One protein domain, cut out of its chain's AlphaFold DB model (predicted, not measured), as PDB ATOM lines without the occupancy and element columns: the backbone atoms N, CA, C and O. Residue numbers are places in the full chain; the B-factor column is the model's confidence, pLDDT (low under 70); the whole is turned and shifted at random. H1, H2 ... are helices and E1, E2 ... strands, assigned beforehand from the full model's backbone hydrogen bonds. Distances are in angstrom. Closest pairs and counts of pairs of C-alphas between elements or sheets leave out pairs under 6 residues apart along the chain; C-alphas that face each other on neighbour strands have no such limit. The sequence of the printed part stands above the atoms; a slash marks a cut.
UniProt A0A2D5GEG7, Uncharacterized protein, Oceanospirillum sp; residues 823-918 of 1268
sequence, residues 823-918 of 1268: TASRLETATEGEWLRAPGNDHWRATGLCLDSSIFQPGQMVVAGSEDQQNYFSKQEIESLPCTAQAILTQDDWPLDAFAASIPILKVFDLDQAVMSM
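What this domain is: This is residues 823 to 918 of the 1268 residues of an uncharacterized protein of Oceanospirillum sp (UniProt A0A2D5GEG7). A rounded body of little regular structure is built on a strongly twisted mixed sheet, E1 E5 E4 E3 E2, with H3 over it touching H1, and H2 apart from both. The 96 printed residues, 38 in named elements of mixed class, include H1 E1 E2 E3 H2 E4 E5 H3 in order. Compact, with radius of gyration of the C-alphas 12.0 A, it spans 31 by 25 by 25 A.

Where its parts are: H1, 824-831, begins at C-alpha (156.528, 198.270, 163.874). E1 is 834-837, E2 848-850, E3 860-864, 13.0 A long, H2 875-878, E4 888-890, E5 905-907. H3, 911-918, ends at C-alpha (149.259, 196.953, 173.897).

How they stand to each other: E1 and E5 are antiparallel, N 834 and O 907 2.9 A apart. Parallel neighbours E3 and E4, with H2 between, form a strand-helix-strand unit, its crossover right-handed; N 889 and O 862 are 2.9 A apart. H1 and H3 touch at a steep tilt of 66 degrees, C-alphas 831 and 914 closest at 5.0 A. H1 and H3 have every O i to N i+4 pair within hydrogen-bond range; H2 is too short.

The domain as a whole: The printed part has no cut; link E4 to E5 is long; 16 residues have pLDDT under 70.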
ATOM      1  N   THR A 823     155.425 201.988 166.837       88.31
ATOM      2  CA  THR A 823     156.279 201.659 165.681       88.31
ATOM      3  C   THR A 823     156.148 200.166 165.395       88.31
ATOM      4  O   THR A 823     155.639 199.448 166.257       88.31
ATOM      5  N   ALA A 824     156.623 199.686 164.240       89.38
ATOM      6  CA  ALA A 824     156.528 198.270 163.874       89.38
ATOM      7  C   ALA A 824     157.077 197.353 164.985       89.38
ATOM      8  O   ALA A 824     156.324 196.617 165.623       89.38
ATOM      9  N   SER A 825     158.350 197.556 165.341       87.44
ATOM     10  CA  SER A 825     159.036 196.812 166.403       87.44
ATOM     11  C   SER A 825     158.395 196.961 167.789       87.44
ATOM     12  O   SER A 825     158.421 196.023 168.587       87.44
ATOM     13  N   ARG A 826     157.772 198.105 168.106       90.31
ATOM     14  CA  ARG A 826     157.039 198.265 169.376       90.31
ATOM     15  C   ARG A 826     155.736 197.482 169.397       90.31
ATOM     16  O   ARG A 826     155.379 196.967 170.449       90.31
ATOM     17  N   LEU A 827     155.044 197.404 168.263       93.00
ATOM     18  CA  LEU A 827     153.802 196.656 168.129       93.00
ATOM     19  C   LEU A 827     154.070 195.145 168.193       93.00
ATOM     20  O   LEU A 827     153.411 194.459 168.969       93.00
ATOM     21  N   GLU A 828     155.107 194.664 167.499       93.06
ATOM     22  CA  GLU A 828     155.664 193.305 167.654       93.06
ATOM     23  C   GLU A 828     155.973 193.005 169.131       93.06
ATOM     24  O   GLU A 828     155.446 192.056 169.704       93.06
ATOM     25  N   THR A 829     156.762 193.868 169.789       92.38
ATOM     26  CA  THR A 829     157.167 193.700 171.202       92.38
ATOM     27  C   THR A 829     155.980 193.718 172.177       92.38
ATOM     28  O   THR A 829     156.075 193.155 173.264       92.38
ATOM     29  N   ALA A 830     154.877 194.386 171.828       94.62
ATOM     30  CA  ALA A 830     153.699 194.512 172.685       94.62
ATOM     31  C   ALA A 830     152.631 193.435 172.452       94.62
ATOM     32  O   ALA A 830     151.769 193.270 173.308       94.62
ATOM     33  N   THR A 831     152.650 192.738 171.312       95.25
ATOM     34  CA  THR A 831     151.611 191.761 170.921       95.25
ATOM     35  C   THR A 831     152.144 190.348 170.689       95.25
ATOM     36  O   THR A 831     151.346 189.422 170.590       95.25
ATOM     37  N   GLU A 832     153.467 190.192 170.566       93.69
ATOM     38  CA  GLU A 832     154.145 188.982 170.070       93.69
ATOM     39  C   GLU A 832     153.672 188.550 168.658       93.69
ATOM     40  O   GLU A 832     153.843 187.399 168.258       93.69
ATOM     41  N   GLY A 833     153.086 189.481 167.890       91.81
ATOM     42  CA  GLY A 833     152.543 189.251 166.549       91.81
ATOM     43  C   GLY A 833     153.568 189.275 165.407       91.81
ATOM     44  O   GLY A 833     154.663 189.826 165.526       91.81
ATOM     45  N   GLU A 834     153.170 188.715 164.263       93.25
ATOM     46  CA  GLU A 834     153.963 188.589 163.034       93.25
ATOM     47  C   GLU A 834     153.388 189.469 161.910       93.25
ATOM     48  O   GLU A 834     152.188 189.453 161.636       93.25
ATOM     49  N   TRP A 835     154.231 190.238 161.213       92.56
ATOM     50  CA  TRP A 835     153.786 191.049 160.076       92.56
ATOM     51  C   TRP A 835     153.560 190.196 158.822       92.56
ATOM     52  O   TRP A 835     154.508 189.866 158.111       92.56
ATOM     53  N   LEU A 836     152.293 189.946 158.478       90.00
ATOM     54  CA  LEU A 836     151.913 189.411 157.162       90.00
ATOM     55  C   LEU A 836     152.228 190.417 156.041       90.00
ATOM     56  O   LEU A 836     152.580 190.035 154.925       90.00
ATOM     57  N   ARG A 837     152.126 191.716 156.351       89.50
ATOM     58  CA  ARG A 837     152.602 192.820 155.512       89.50
ATOM     59  C   ARG A 837     153.168 193.922 156.403       89.50
ATOM     60  O   ARG A 837     152.407 194.677 157.000       89.50
ATOM     61  N   ALA A 838     154.491 193.991 156.515       87.56
ATOM     62  CA  ALA A 838     155.172 195.006 157.318       87.56
ATOM     63  C   ALA A 838     155.031 196.418 156.704       87.56
ATOM     64  O   ALA A 838     154.836 196.536 155.489       87.56
ATOM     65  N   PRO A 839     155.161 197.498 157.500       84.88
ATOM     66  CA  PRO A 839     155.266 198.852 156.964       84.88
ATOM     67  C   PRO A 839     156.478 199.026 156.040       84.88
ATOM     68  O   PRO A 839     157.557 198.509 156.310       84.88
ATOM     69  N   GLY A 840     156.320 199.811 154.971       70.56
ATOM     70  CA  GLY A 840     157.361 200.013 153.954       70.56
ATOM     71  C   GLY A 840     158.573 200.859 154.378       70.56
ATOM     72  O   GLY A 840     159.438 201.111 153.545       70.56
ATOM     73  N   ASN A 841     158.638 201.337 155.627       68.12
ATOM     74  CA  ASN A 841     159.785 202.071 156.171       68.12
ATOM     75  C   ASN A 841     159.870 201.984 157.711       68.12
ATOM     76  O   ASN A 841     158.853 201.894 158.402       68.12
ATOM     77  N   ASP A 842     161.089 202.109 158.250       66.00
ATOM     78  CA  ASP A 842     161.386 202.107 159.698       66.00
ATOM     79  C   ASP A 842     160.794 203.324 160.448       66.00
ATOM     80  O   ASP A 842     160.733 203.375 161.688       66.00
ATOM     81  N   HIS A 843     160.357 204.336 159.697       65.75
ATOM     82  CA  HIS A 843     159.800 205.584 160.204       65.75
ATOM     83  C   HIS A 843     158.290 205.508 160.483       65.75
ATOM     84  O   HIS A 843     157.793 206.361 161.209       65.75
ATOM     85  N   TRP A 844     157.580 204.453 160.055       81.44
ATOM     86  CA  TRP A 844     156.136 204.277 160.273       81.44
ATOM     87  C   TRP A 844     155.720 204.461 161.740       81.44
ATOM     88  O   TRP A 844     156.302 203.844 162.641       81.44
ATOM     89  N   ARG A 845     154.687 205.284 161.979       82.06
ATOM     90  CA  ARG A 845     154.084 205.526 163.301       82.06
ATOM     91  C   ARG A 845     152.562 205.400 163.267       82.06
ATOM     92  O   ARG A 845     151.926 205.903 162.339       82.06
ATOM     93  N   ALA A 846     151.979 204.856 164.333       86.69
ATOM     94  CA  ALA A 846     150.541 204.941 164.601       86.69
ATOM     95  C   ALA A 846     150.258 205.641 165.937       86.69
ATOM     96  O   ALA A 846     151.006 205.484 166.903       86.69
ATOM     97  N   THR A 847     149.186 206.430 165.989       83.12
ATOM     98  CA  THR A 847     148.798 207.238 167.160       83.12
ATOM     99  C   THR A 847     148.137 206.415 168.262       83.12
ATOM    100  O   THR A 847     148.185 206.806 169.423       83.12
ATOM    101  N   GLY A 848     147.556 205.265 167.919       90.19
ATOM    102  CA  GLY A 848     146.800 204.439 168.848       90.19
ATOM    103  C   GLY A 848     146.033 203.321 168.155       90.19
ATOM    104  O   GLY A 848     146.380 202.914 167.047       90.19
ATOM    105  N   LEU A 849     144.973 202.860 168.809       92.25
ATOM    106  CA  LEU A 849     144.079 201.795 168.365       92.25
ATOM    107  C   LEU A 849     142.624 202.261 168.489       92.25
ATOM    108  O   LEU A 849     142.301 202.952 169.452       92.25
ATOM    109  N   CYS A 850     141.757 201.861 167.563       89.25
ATOM    110  CA  CYS A 850     140.309 202.027 167.682       89.25
ATOM    111  C   CYS A 850     139.595 200.673 167.593       89.25
ATOM    112  O   CYS A 850     140.030 199.798 166.835       89.25
ATOM    113  N   LEU A 851     138.493 200.518 168.331       88.00
ATOM    114  CA  LEU A 851     137.621 199.337 168.315       88.00
ATOM    115  C   LEU A 851     136.197 199.636 167.804       88.00
ATOM    116  O   LEU A 851     135.422 198.705 167.604       88.00
ATOM    117  N   ASP A 852     135.866 200.908 167.566       82.44
ATOM    118  CA  ASP A 852     134.555 201.381 167.097       82.44
ATOM    119  C   ASP A 852     134.727 202.283 165.856       82.44
ATOM    120  O   ASP A 852     135.546 203.209 165.835       82.44
ATOM    121  N   SER A 853     133.973 201.995 164.793       77.19
ATOM    122  CA  SER A 853     134.026 202.706 163.509       77.19
ATOM    123  C   SER A 853     133.460 204.129 163.575       77.19
ATOM    124  O   SER A 853     133.875 204.994 162.803       77.19
ATOM    125  N   SER A 854     132.562 204.412 164.522       72.38
ATOM    126  CA  SER A 854     131.847 205.688 164.648       72.38
ATOM    127  C   SER A 854     132.685 206.841 165.219       72.38
ATOM    128  O   SER A 854     132.258 207.997 165.123       72.38
ATOM    129  N   ILE A 855     133.863 206.525 165.777       72.50
ATOM    130  CA  ILE A 855     134.771 207.436 166.498       72.50
ATOM    131  C   ILE A 855     136.242 207.365 166.032       72.50
ATOM    132  O   ILE A 855     137.089 208.073 166.583       72.50
ATOM    133  N   PHE A 856     136.549 206.547 165.018       78.06
ATOM    134  CA  PHE A 856     137.902 206.333 164.484       78.06
ATOM    135  C   PHE A 856     138.602 207.632 164.042       78.06
ATOM    136  O   PHE A 856     138.014 208.468 163.354       78.06
ATOM    137  N   GLN A 857     139.883 207.772 164.400       71.81
ATOM    138  CA  GLN A 857     140.710 208.952 164.132       71.81
ATOM    139  C   GLN A 857     141.884 208.664 163.179       71.81
ATOM    140  O   GLN A 857     142.492 207.590 163.245       71.81
ATOM    141  N   PRO A 858     142.295 209.648 162.349       69.12
ATOM    142  CA  PRO A 858     143.467 209.523 161.488       69.12
ATOM    143  C   PRO A 858     144.727 209.099 162.253       69.12
ATOM    144  O   PRO A 858     145.060 209.635 163.312       69.12
ATOM    145  N   GLY A 859     145.452 208.133 161.689       76.19
ATOM    146  CA  GLY A 859     146.685 207.609 162.272       76.19
ATOM    147  C   GLY A 859     146.514 206.457 163.267       76.19
ATOM    148  O   GLY A 859     147.528 205.879 163.671       76.19
ATOM    149  N   GLN A 860     145.286 206.088 163.645       87.06
ATOM    150  CA  GLN A 860     145.038 204.903 164.468       87.06
ATOM    151  C   GLN A 860     145.162 203.600 163.660       87.06
ATOM    152  O   GLN A 860     145.014 203.562 162.436       87.06
ATOM    153  N   MET A 861     145.428 202.515 164.379       94.19
ATOM    154  CA  MET A 861     145.277 201.135 163.921       94.19
ATOM    155  C   MET A 861     143.851 200.649 164.212       94.19
ATOM    156  O   MET A 861     143.178 201.194 165.091       94.19
ATOM    157  N   VAL A 862     143.414 199.592 163.532       93.56
ATOM    158  CA  VAL A 862     142.134 198.911 163.805       93.56
ATOM    159  C   VAL A 862     142.357 197.434 164.099       93.56
ATOM    160  O   VAL A 862     143.328 196.841 163.623       93.56
ATOM    161  N   VAL A 863     141.446 196.833 164.865       91.94
ATOM    162  CA  VAL A 863     141.411 195.379 165.072       91.94
ATOM    163  C   VAL A 863     140.295 194.771 164.225       91.94
ATOM    164  O   VAL A 863     139.123 195.094 164.426       91.94
ATOM    165  N   ALA A 864     140.668 193.898 163.290       89.00
ATOM    166  CA  ALA A 864     139.766 193.218 162.369       89.00
ATOM    167  C   ALA A 864     139.437 191.797 162.846       89.00
ATOM    168  O   ALA A 864     140.343 191.001 163.121       89.00
ATOM    169  N   GLY A 865     138.144 191.479 162.868       81.38
ATOM    170  CA  GLY A 865     137.617 190.152 163.176       81.38
ATOM    171  C   GLY A 865     136.718 189.614 162.063       81.38
ATOM    172  O   GLY A 865     136.292 190.337 161.159       81.38
ATOM    173  N   SER A 866     136.426 188.323 162.137       70.81
ATOM    174  CA  SER A 866     135.404 187.649 161.332       70.81
ATOM    175  C   SER A 866     133.993 188.138 161.701       70.81
ATOM    176  O   SER A 866     133.767 188.590 162.819       70.81
ATOM    177  N   GLU A 867     133.023 188.034 160.782       63.66
ATOM    178  CA  GLU A 867     131.680 188.647 160.915       63.66
ATOM    179  C   GLU A 867     130.880 188.210 162.166       63.66
ATOM    180  O   GLU A 867     130.008 188.945 162.626       63.66
ATOM    181  N   ASP A 868     131.195 187.049 162.751       56.12
ATOM    182  CA  ASP A 868     130.594 186.562 164.003       56.12
ATOM    183  C   ASP A 868     131.201 187.203 165.279       56.12
ATOM    184  O   ASP A 868     130.636 187.081 166.371       56.12
ATOM    185  N   GLN A 869     132.352 187.882 165.180       62.94
ATOM    186  CA  GLN A 869     133.084 188.455 166.318       62.94
ATOM    187  C   GLN A 869     132.614 189.875 166.648       62.94
ATOM    188  O   GLN A 869     133.204 190.876 166.246       62.94
ATOM    189  N   GLN A 870     131.552 189.956 167.449       58.59
ATOM    190  CA  GLN A 870     131.062 191.218 168.009       58.59
ATOM    191  C   GLN A 870     132.183 191.996 168.730       58.59
ATOM    192  O   GLN A 870     132.984 191.411 169.463       58.59
ATOM    193  N   ASN A 871     132.149 193.331 168.621       69.50
ATOM    194  CA  ASN A 871     133.121 194.287 169.186       69.50
ATOM    195  C   ASN A 871     134.499 194.341 168.477       69.50
ATOM    196  O   ASN A 871     135.486 194.717 169.113       69.50
ATOM    197  N   TYR A 872     134.563 193.977 167.190       84.56
ATOM    198  CA  TYR A 872     135.713 194.184 166.301       84.56
ATOM    199  C   TYR A 872     135.258 194.581 164.887       84.56
ATOM    200  O   TYR A 872     134.107 194.348 164.523       84.56
ATOM    201  N   PHE A 873     136.150 195.188 164.096       86.62
ATOM    202  CA  PHE A 873     135.820 195.677 162.755       86.62
ATOM    203  C   PHE A 873     135.630 194.528 161.757       86.62
ATOM    204  O   PHE A 873     136.522 193.693 161.587       86.62
ATOM    205  N   SER A 874     134.523 194.558 161.014       85.00
ATOM    206  CA  SER A 874     134.350 193.770 159.790       85.00
ATOM    207  C   SER A 874     135.118 194.376 158.605       85.00
ATOM    208  O   SER A 874     135.550 195.534 158.631       85.00
ATOM    209  N   LYS A 875     135.233 193.621 157.500       82.12
ATOM    210  CA  LYS A 875     135.854 194.119 156.259       82.12
ATOM    211  C   LYS A 875     135.205 195.422 155.774       82.12
ATOM    212  O   LYS A 875     135.903 196.375 155.436       82.12
ATOM    213  N   GLN A 876     133.874 195.441 155.737       80.12
ATOM    214  CA  GLN A 876     133.100 196.541 155.166       80.12
ATOM    215  C   GLN A 876     133.242 197.832 155.986       80.12
ATOM    216  O   GLN A 876     133.231 198.922 155.418       80.12
ATOM    217  N   GLU A 877     133.420 197.727 157.305       81.31
ATOM    218  CA  GLU A 877     133.675 198.883 158.171       81.31
ATOM    219  C   GLU A 877     135.072 199.468 157.935       81.31
ATOM    220  O   GLU A 877     135.211 200.684 157.865       81.31
ATOM    221  N   ILE A 878     136.089 198.626 157.710       83.50
ATOM    222  CA  ILE A 878     137.448 199.080 157.357       83.50
ATOM    223  C   ILE A 878     137.454 199.772 155.986       83.50
ATOM    224  O   ILE A 878     138.083 200.816 155.824       83.50
ATOM    225  N   GLU A 879     136.717 199.234 155.009       78.81
ATOM    226  CA  GLU A 879     136.555 199.832 153.674       78.81
ATOM    227  C   GLU A 879     135.674 201.101 153.655       78.81
ATOM    228  O   GLU A 879     135.612 201.775 152.628       78.81
ATOM    229  N   SER A 880     135.010 201.453 154.764       73.50
ATOM    230  CA  SER A 880     134.169 202.657 154.893       73.50
ATOM    231  C   SER A 880     134.655 203.674 155.939       73.50
ATOM    232  O   SER A 880     133.956 204.652 156.214       73.50
ATOM    233  N   LEU A 881     135.872 203.497 156.468       68.88
ATOM    234  CA  LEU A 881     136.542 204.477 157.329       68.88
ATOM    235  C   LEU A 881     136.732 205.842 156.627       68.88
ATOM    236  O   LEU A 881     136.969 205.882 155.420       68.88
ATOM    237  N   PRO A 882     136.738 206.969 157.374       50.06
ATOM    238  CA  PRO A 882     137.001 208.310 156.826       50.06
ATOM    239  C   PRO A 882     138.406 208.472 156.219       50.06
ATOM    240  O   PRO A 882     138.646 209.398 155.451       50.06
ATOM    241  N   CYS A 883     139.356 207.621 156.610       65.44
ATOM    242  CA  CYS A 883     140.700 207.553 156.050       65.44
ATOM    243  C   CYS A 883     141.342 206.194 156.369       65.44
ATOM    244  O   CYS A 883     140.867 205.448 157.227       65.44
ATOM    245  N   THR A 884     142.431 205.873 155.676       77.81
ATOM    246  CA  THR A 884     143.149 204.599 155.794       77.81
ATOM    247  C   THR A 884     143.703 204.361 157.207       77.81
ATOM    248  O   THR A 884     144.442 205.189 157.740       77.81
ATOM    249  N   ALA A 885     143.406 203.198 157.797       85.88
ATOM    250  CA  ALA A 885     144.007 202.767 159.062       85.88
ATOM    251  C   ALA A 885     145.517 202.508 158.919       85.88
ATOM    252  O   ALA A 885     145.967 201.930 157.929       85.88
ATOM    253  N   GLN A 886     146.309 202.893 159.926       87.75
ATOM    254  CA  GLN A 886     147.774 202.800 159.852       87.75
ATOM    255  C   GLN A 886     148.320 201.375 159.925       87.75
ATOM    256  O   GLN A 886     149.423 201.132 159.439       87.75
ATOM    257  N   ALA A 887     147.580 200.461 160.545       93.12
ATOM    258  CA  ALA A 887     147.761 199.021 160.436       93.12
ATOM    259  C   ALA A 887     146.445 198.320 160.793       93.12
ATOM    260  O   ALA A 887     145.605 198.878 161.508       93.12
ATOM    261  N   ILE A 888     146.304 197.085 160.324       93.38
ATOM    262  CA  ILE A 888     145.233 196.167 160.702       93.38
ATOM    263  C   ILE A 888     145.847 195.067 161.567       93.38
ATOM    264  O   ILE A 888     146.779 194.386 161.135       93.38
ATOM    265  N   LEU A 889     145.326 194.894 162.780       93.88
ATOM    266  CA  LEU A 889     145.622 193.749 163.635       93.88
ATOM    267  C   LEU A 889     144.528 192.703 163.425       93.88
ATOM    268  O   LEU A 889     143.348 193.036 163.505       93.88
ATOM    269  N   THR A 890     144.891 191.448 163.174       91.81
ATOM    270  CA  THR A 890     143.915 190.353 163.053       91.81
ATOM    271  C   THR A 890     144.484 189.027 163.551       91.81
ATOM    272  O   THR A 890     145.697 188.865 163.645       91.81
ATOM    273  N   GLN A 891     143.616 188.071 163.871       89.62
ATOM    274  CA  GLN A 891     143.984 186.679 164.166       89.62
ATOM    275  C   GLN A 891     143.685 185.736 162.987       89.62
ATOM    276  O   GLN A 891     144.256 184.648 162.887       89.62
ATOM    277  N   ASP A 892     142.817 186.173 162.075       81.38
ATOM    278  CA  ASP A 892     142.296 185.386 160.965       81.38
ATOM    279  C   ASP A 892     143.271 185.387 159.766       81.38
ATOM    280  O   ASP A 892     143.949 186.378 159.487       81.38
ATOM    281  N   ASP A 893     143.313 184.295 158.997       74.12
ATOM    282  CA  ASP A 893     144.131 184.181 157.776       74.12
ATOM    283  C   ASP A 893     143.457 184.853 156.563       74.12
ATOM    284  O   ASP A 893     142.969 184.198 155.638       74.12
ATOM    285  N   TRP A 894     143.419 186.188 156.571       71.56
ATOM    286  CA  TRP A 894     142.908 186.985 155.452       71.56
ATOM    287  C   TRP A 894     143.886 186.953 154.261       71.56
ATOM    288  O   TRP A 894     145.097 187.085 154.458       71.56
ATOM    289  N   PRO A 895     143.394 186.853 153.010       67.31
ATOM    290  CA  PRO A 895     144.222 187.057 151.824       67.31
ATOM    291  C   PRO A 895     144.916 188.430 151.843       67.31
ATOM    292  O   PRO A 895     144.310 189.434 152.215       67.31
ATOM    293  N   LEU A 896     146.179 188.506 151.410       67.31
ATOM    294  CA  LEU A 896     146.953 189.762 151.418       67.31
ATOM    295  C   LEU A 896     146.367 190.847 150.493       67.31
ATOM    296  O   LEU A 896     146.622 192.036 150.688       67.31
ATOM    297  N   ASP A 897     145.578 190.448 149.499       71.94
ATOM    298  CA  ASP A 897     144.807 191.293 148.587       71.94
ATOM    299  C   ASP A 897     143.396 191.636 149.107       71.94
ATOM    300  O   ASP A 897     142.687 192.426 148.483       71.94
ATOM    301  N   ALA A 898     142.984 191.116 150.271       68.62
ATOM    302  CA  ALA A 898     141.690 191.438 150.878       68.62
ATOM    303  C   ALA A 898     141.599 192.885 151.398       68.62
ATOM    304  O   ALA A 898     140.489 193.363 151.628       68.62
ATOM    305  N   PHE A 899     142.729 193.584 151.536       77.56
ATOM    306  CA  PHE A 899     142.823 195.003 151.892       77.56
ATOM    307  C   PHE A 899     143.752 195.743 150.921       77.56
ATOM    308  O   PHE A 899     144.682 195.145 150.374       77.56
ATOM    309  N   ALA A 900     143.557 197.060 150.771       71.62
ATOM    310  CA  ALA A 900     144.381 197.913 149.911       71.62
ATOM    311  C   ALA A 900     145.890 197.690 150.139       71.62
ATOM    312  O   ALA A 900     146.351 197.577 151.277       71.62
ATOM    313  N   ALA A 901     146.657 197.617 149.046       66.38
ATOM    314  CA  ALA A 901     148.016 197.062 149.030       66.38
ATOM    315  C   ALA A 901     149.036 197.774 149.943       66.38
ATOM    316  O   ALA A 901     150.059 197.188 150.289       66.38
ATOM    317  N   SER A 902     148.756 199.018 150.335       73.44
ATOM    318  CA  SER A 902     149.600 199.865 151.182       73.44
ATOM    319  C   SER A 902     149.430 199.648 152.692       73.44
ATOM    320  O   SER A 902     150.299 200.073 153.448       73.44
ATOM    321  N   ILE A 903     148.342 199.014 153.152       86.38
ATOM    322  CA  ILE A 903     147.999 198.944 154.585       86.38
ATOM    323  C   ILE A 903     148.812 197.842 155.284       86.38
ATOM    324  O   ILE A 903     148.657 196.679 154.903       86.38
ATOM    325  N   PRO A 904     149.627 198.131 156.314       91.75
ATOM    326  CA  PRO A 904     150.316 197.102 157.092       91.75
ATOM    327  C   PRO A 904     149.343 196.137 157.789       91.75
ATOM    328  O   PRO A 904     148.320 196.564 158.323       91.75
ATOM    329  N   ILE A 905     149.665 194.841 157.809       93.06
ATOM    330  CA  ILE A 905     148.843 193.787 158.430       93.06
ATOM    331  C   ILE A 905     149.702 192.995 159.414       93.06
ATOM    332  O   ILE A 905     150.684 192.362 159.011       93.06
ATOM    333  N   LEU A 906     149.301 193.004 160.685       94.25
ATOM    334  CA  LEU A 906     149.900 192.225 161.765       94.25
ATOM    335  C   LEU A 906     148.964 191.074 162.151       94.25
ATOM    336  O   LEU A 906     147.814 191.309 162.529       94.25
ATOM    337  N   LYS A 907     149.471 189.840 162.107       93.69
ATOM    338  CA  LYS A 907     148.798 188.680 162.689       93.69
ATOM    339  C   LYS A 907     149.152 188.561 164.167       93.69
ATOM    340  O   LYS A 907     150.328 188.547 164.520       93.69
ATOM    341  N   VAL A 908     148.146 188.438 165.022       94.44
ATOM    342  CA  VAL A 908     148.283 188.173 166.462       94.44
ATOM    343  C   VAL A 908     147.613 186.843 166.813       94.44
ATOM    344  O   VAL A 908     146.796 186.338 166.048       94.44
ATOM    345  N   PHE A 909     147.966 186.248 167.955       89.88
ATOM    346  CA  PHE A 909     147.410 184.950 168.363       89.88
ATOM    347  C   PHE A 909     145.981 185.042 168.926       89.88
ATOM    348  O   PHE A 909     145.171 184.154 168.682       89.88
ATOM    349  N   ASP A 910     145.685 186.109 169.671       91.50
ATOM    350  CA  ASP A 910     144.384 186.392 170.284       91.50
ATOM    351  C   ASP A 910     144.180 187.916 170.313       91.50
ATOM    352  O   ASP A 910     145.099 188.668 170.665       91.50
ATOM    353  N   LEU A 911     142.997 188.384 169.906       91.38
ATOM    354  CA  LEU A 911     142.713 189.816 169.769       91.38
ATOM    355  C   LEU A 911     142.577 190.535 171.120       91.38
ATOM    356  O   LEU A 911     143.135 191.617 171.291       91.38
ATOM    357  N   ASP A 912     141.868 189.950 172.091       89.94
ATOM    358  CA  ASP A 912     141.663 190.579 173.403       89.94
ATOM    359  C   ASP A 912     142.987 190.627 174.187       89.94
ATOM    360  O   ASP A 912     143.307 191.642 174.815       89.94
ATOM    361  N   GLN A 913     143.809 189.576 174.086       91.81
ATOM    362  CA  GLN A 913     145.165 189.559 174.634       91.81
ATOM    363  C   GLN A 913     146.063 190.604 173.959       91.81
ATOM    364  O   GLN A 913     146.825 191.274 174.663       91.81
ATOM    365  N   ALA A 914     145.977 190.788 172.637       93.38
ATOM    366  CA  ALA A 914     146.736 191.824 171.935       93.38
ATOM    367  C   ALA A 914     146.355 193.235 172.419       93.38
ATOM    368  O   ALA A 914     147.244 193.999 172.794       93.38
ATOM    369  N   VAL A 915     145.057 193.557 172.520       93.62
ATOM    370  CA  VAL A 915     144.573 194.852 173.046       93.62
ATOM    371  C   VAL A 915     145.079 195.102 174.472       93.62
ATOM    372  O   VAL A 915     145.615 196.173 174.769       93.62
ATOM    373  N   MET A 916     144.967 194.112 175.363       93.94
ATOM    374  CA  MET A 916     145.421 194.245 176.755       93.94
ATOM    375  C   MET A 916     146.946 194.379 176.871       93.94
ATOM    376  O   MET A 916     147.441 195.127 177.719       93.94
ATOM    377  N   SER A 917     147.700 193.693 176.012       94.38
ATOM    378  CA  SER A 917     149.168 193.734 176.015       94.38
ATOM    379  C   SER A 917     149.698 195.043 175.414       94.38
ATOM    380  O   SER A 917     150.635 195.633 175.960       94.38
ATOM    381  N   MET A 918     149.022 195.594 174.397       95.12
ATOM    382  CA  MET A 918     149.259 196.953 173.897       95.12
ATOM    383  C   MET A 918     148.999 198.014 174.971       95.12
ATOM    384  O   MET A 918     149.847 198.882 175.187       95.12
TER     385      MET A 918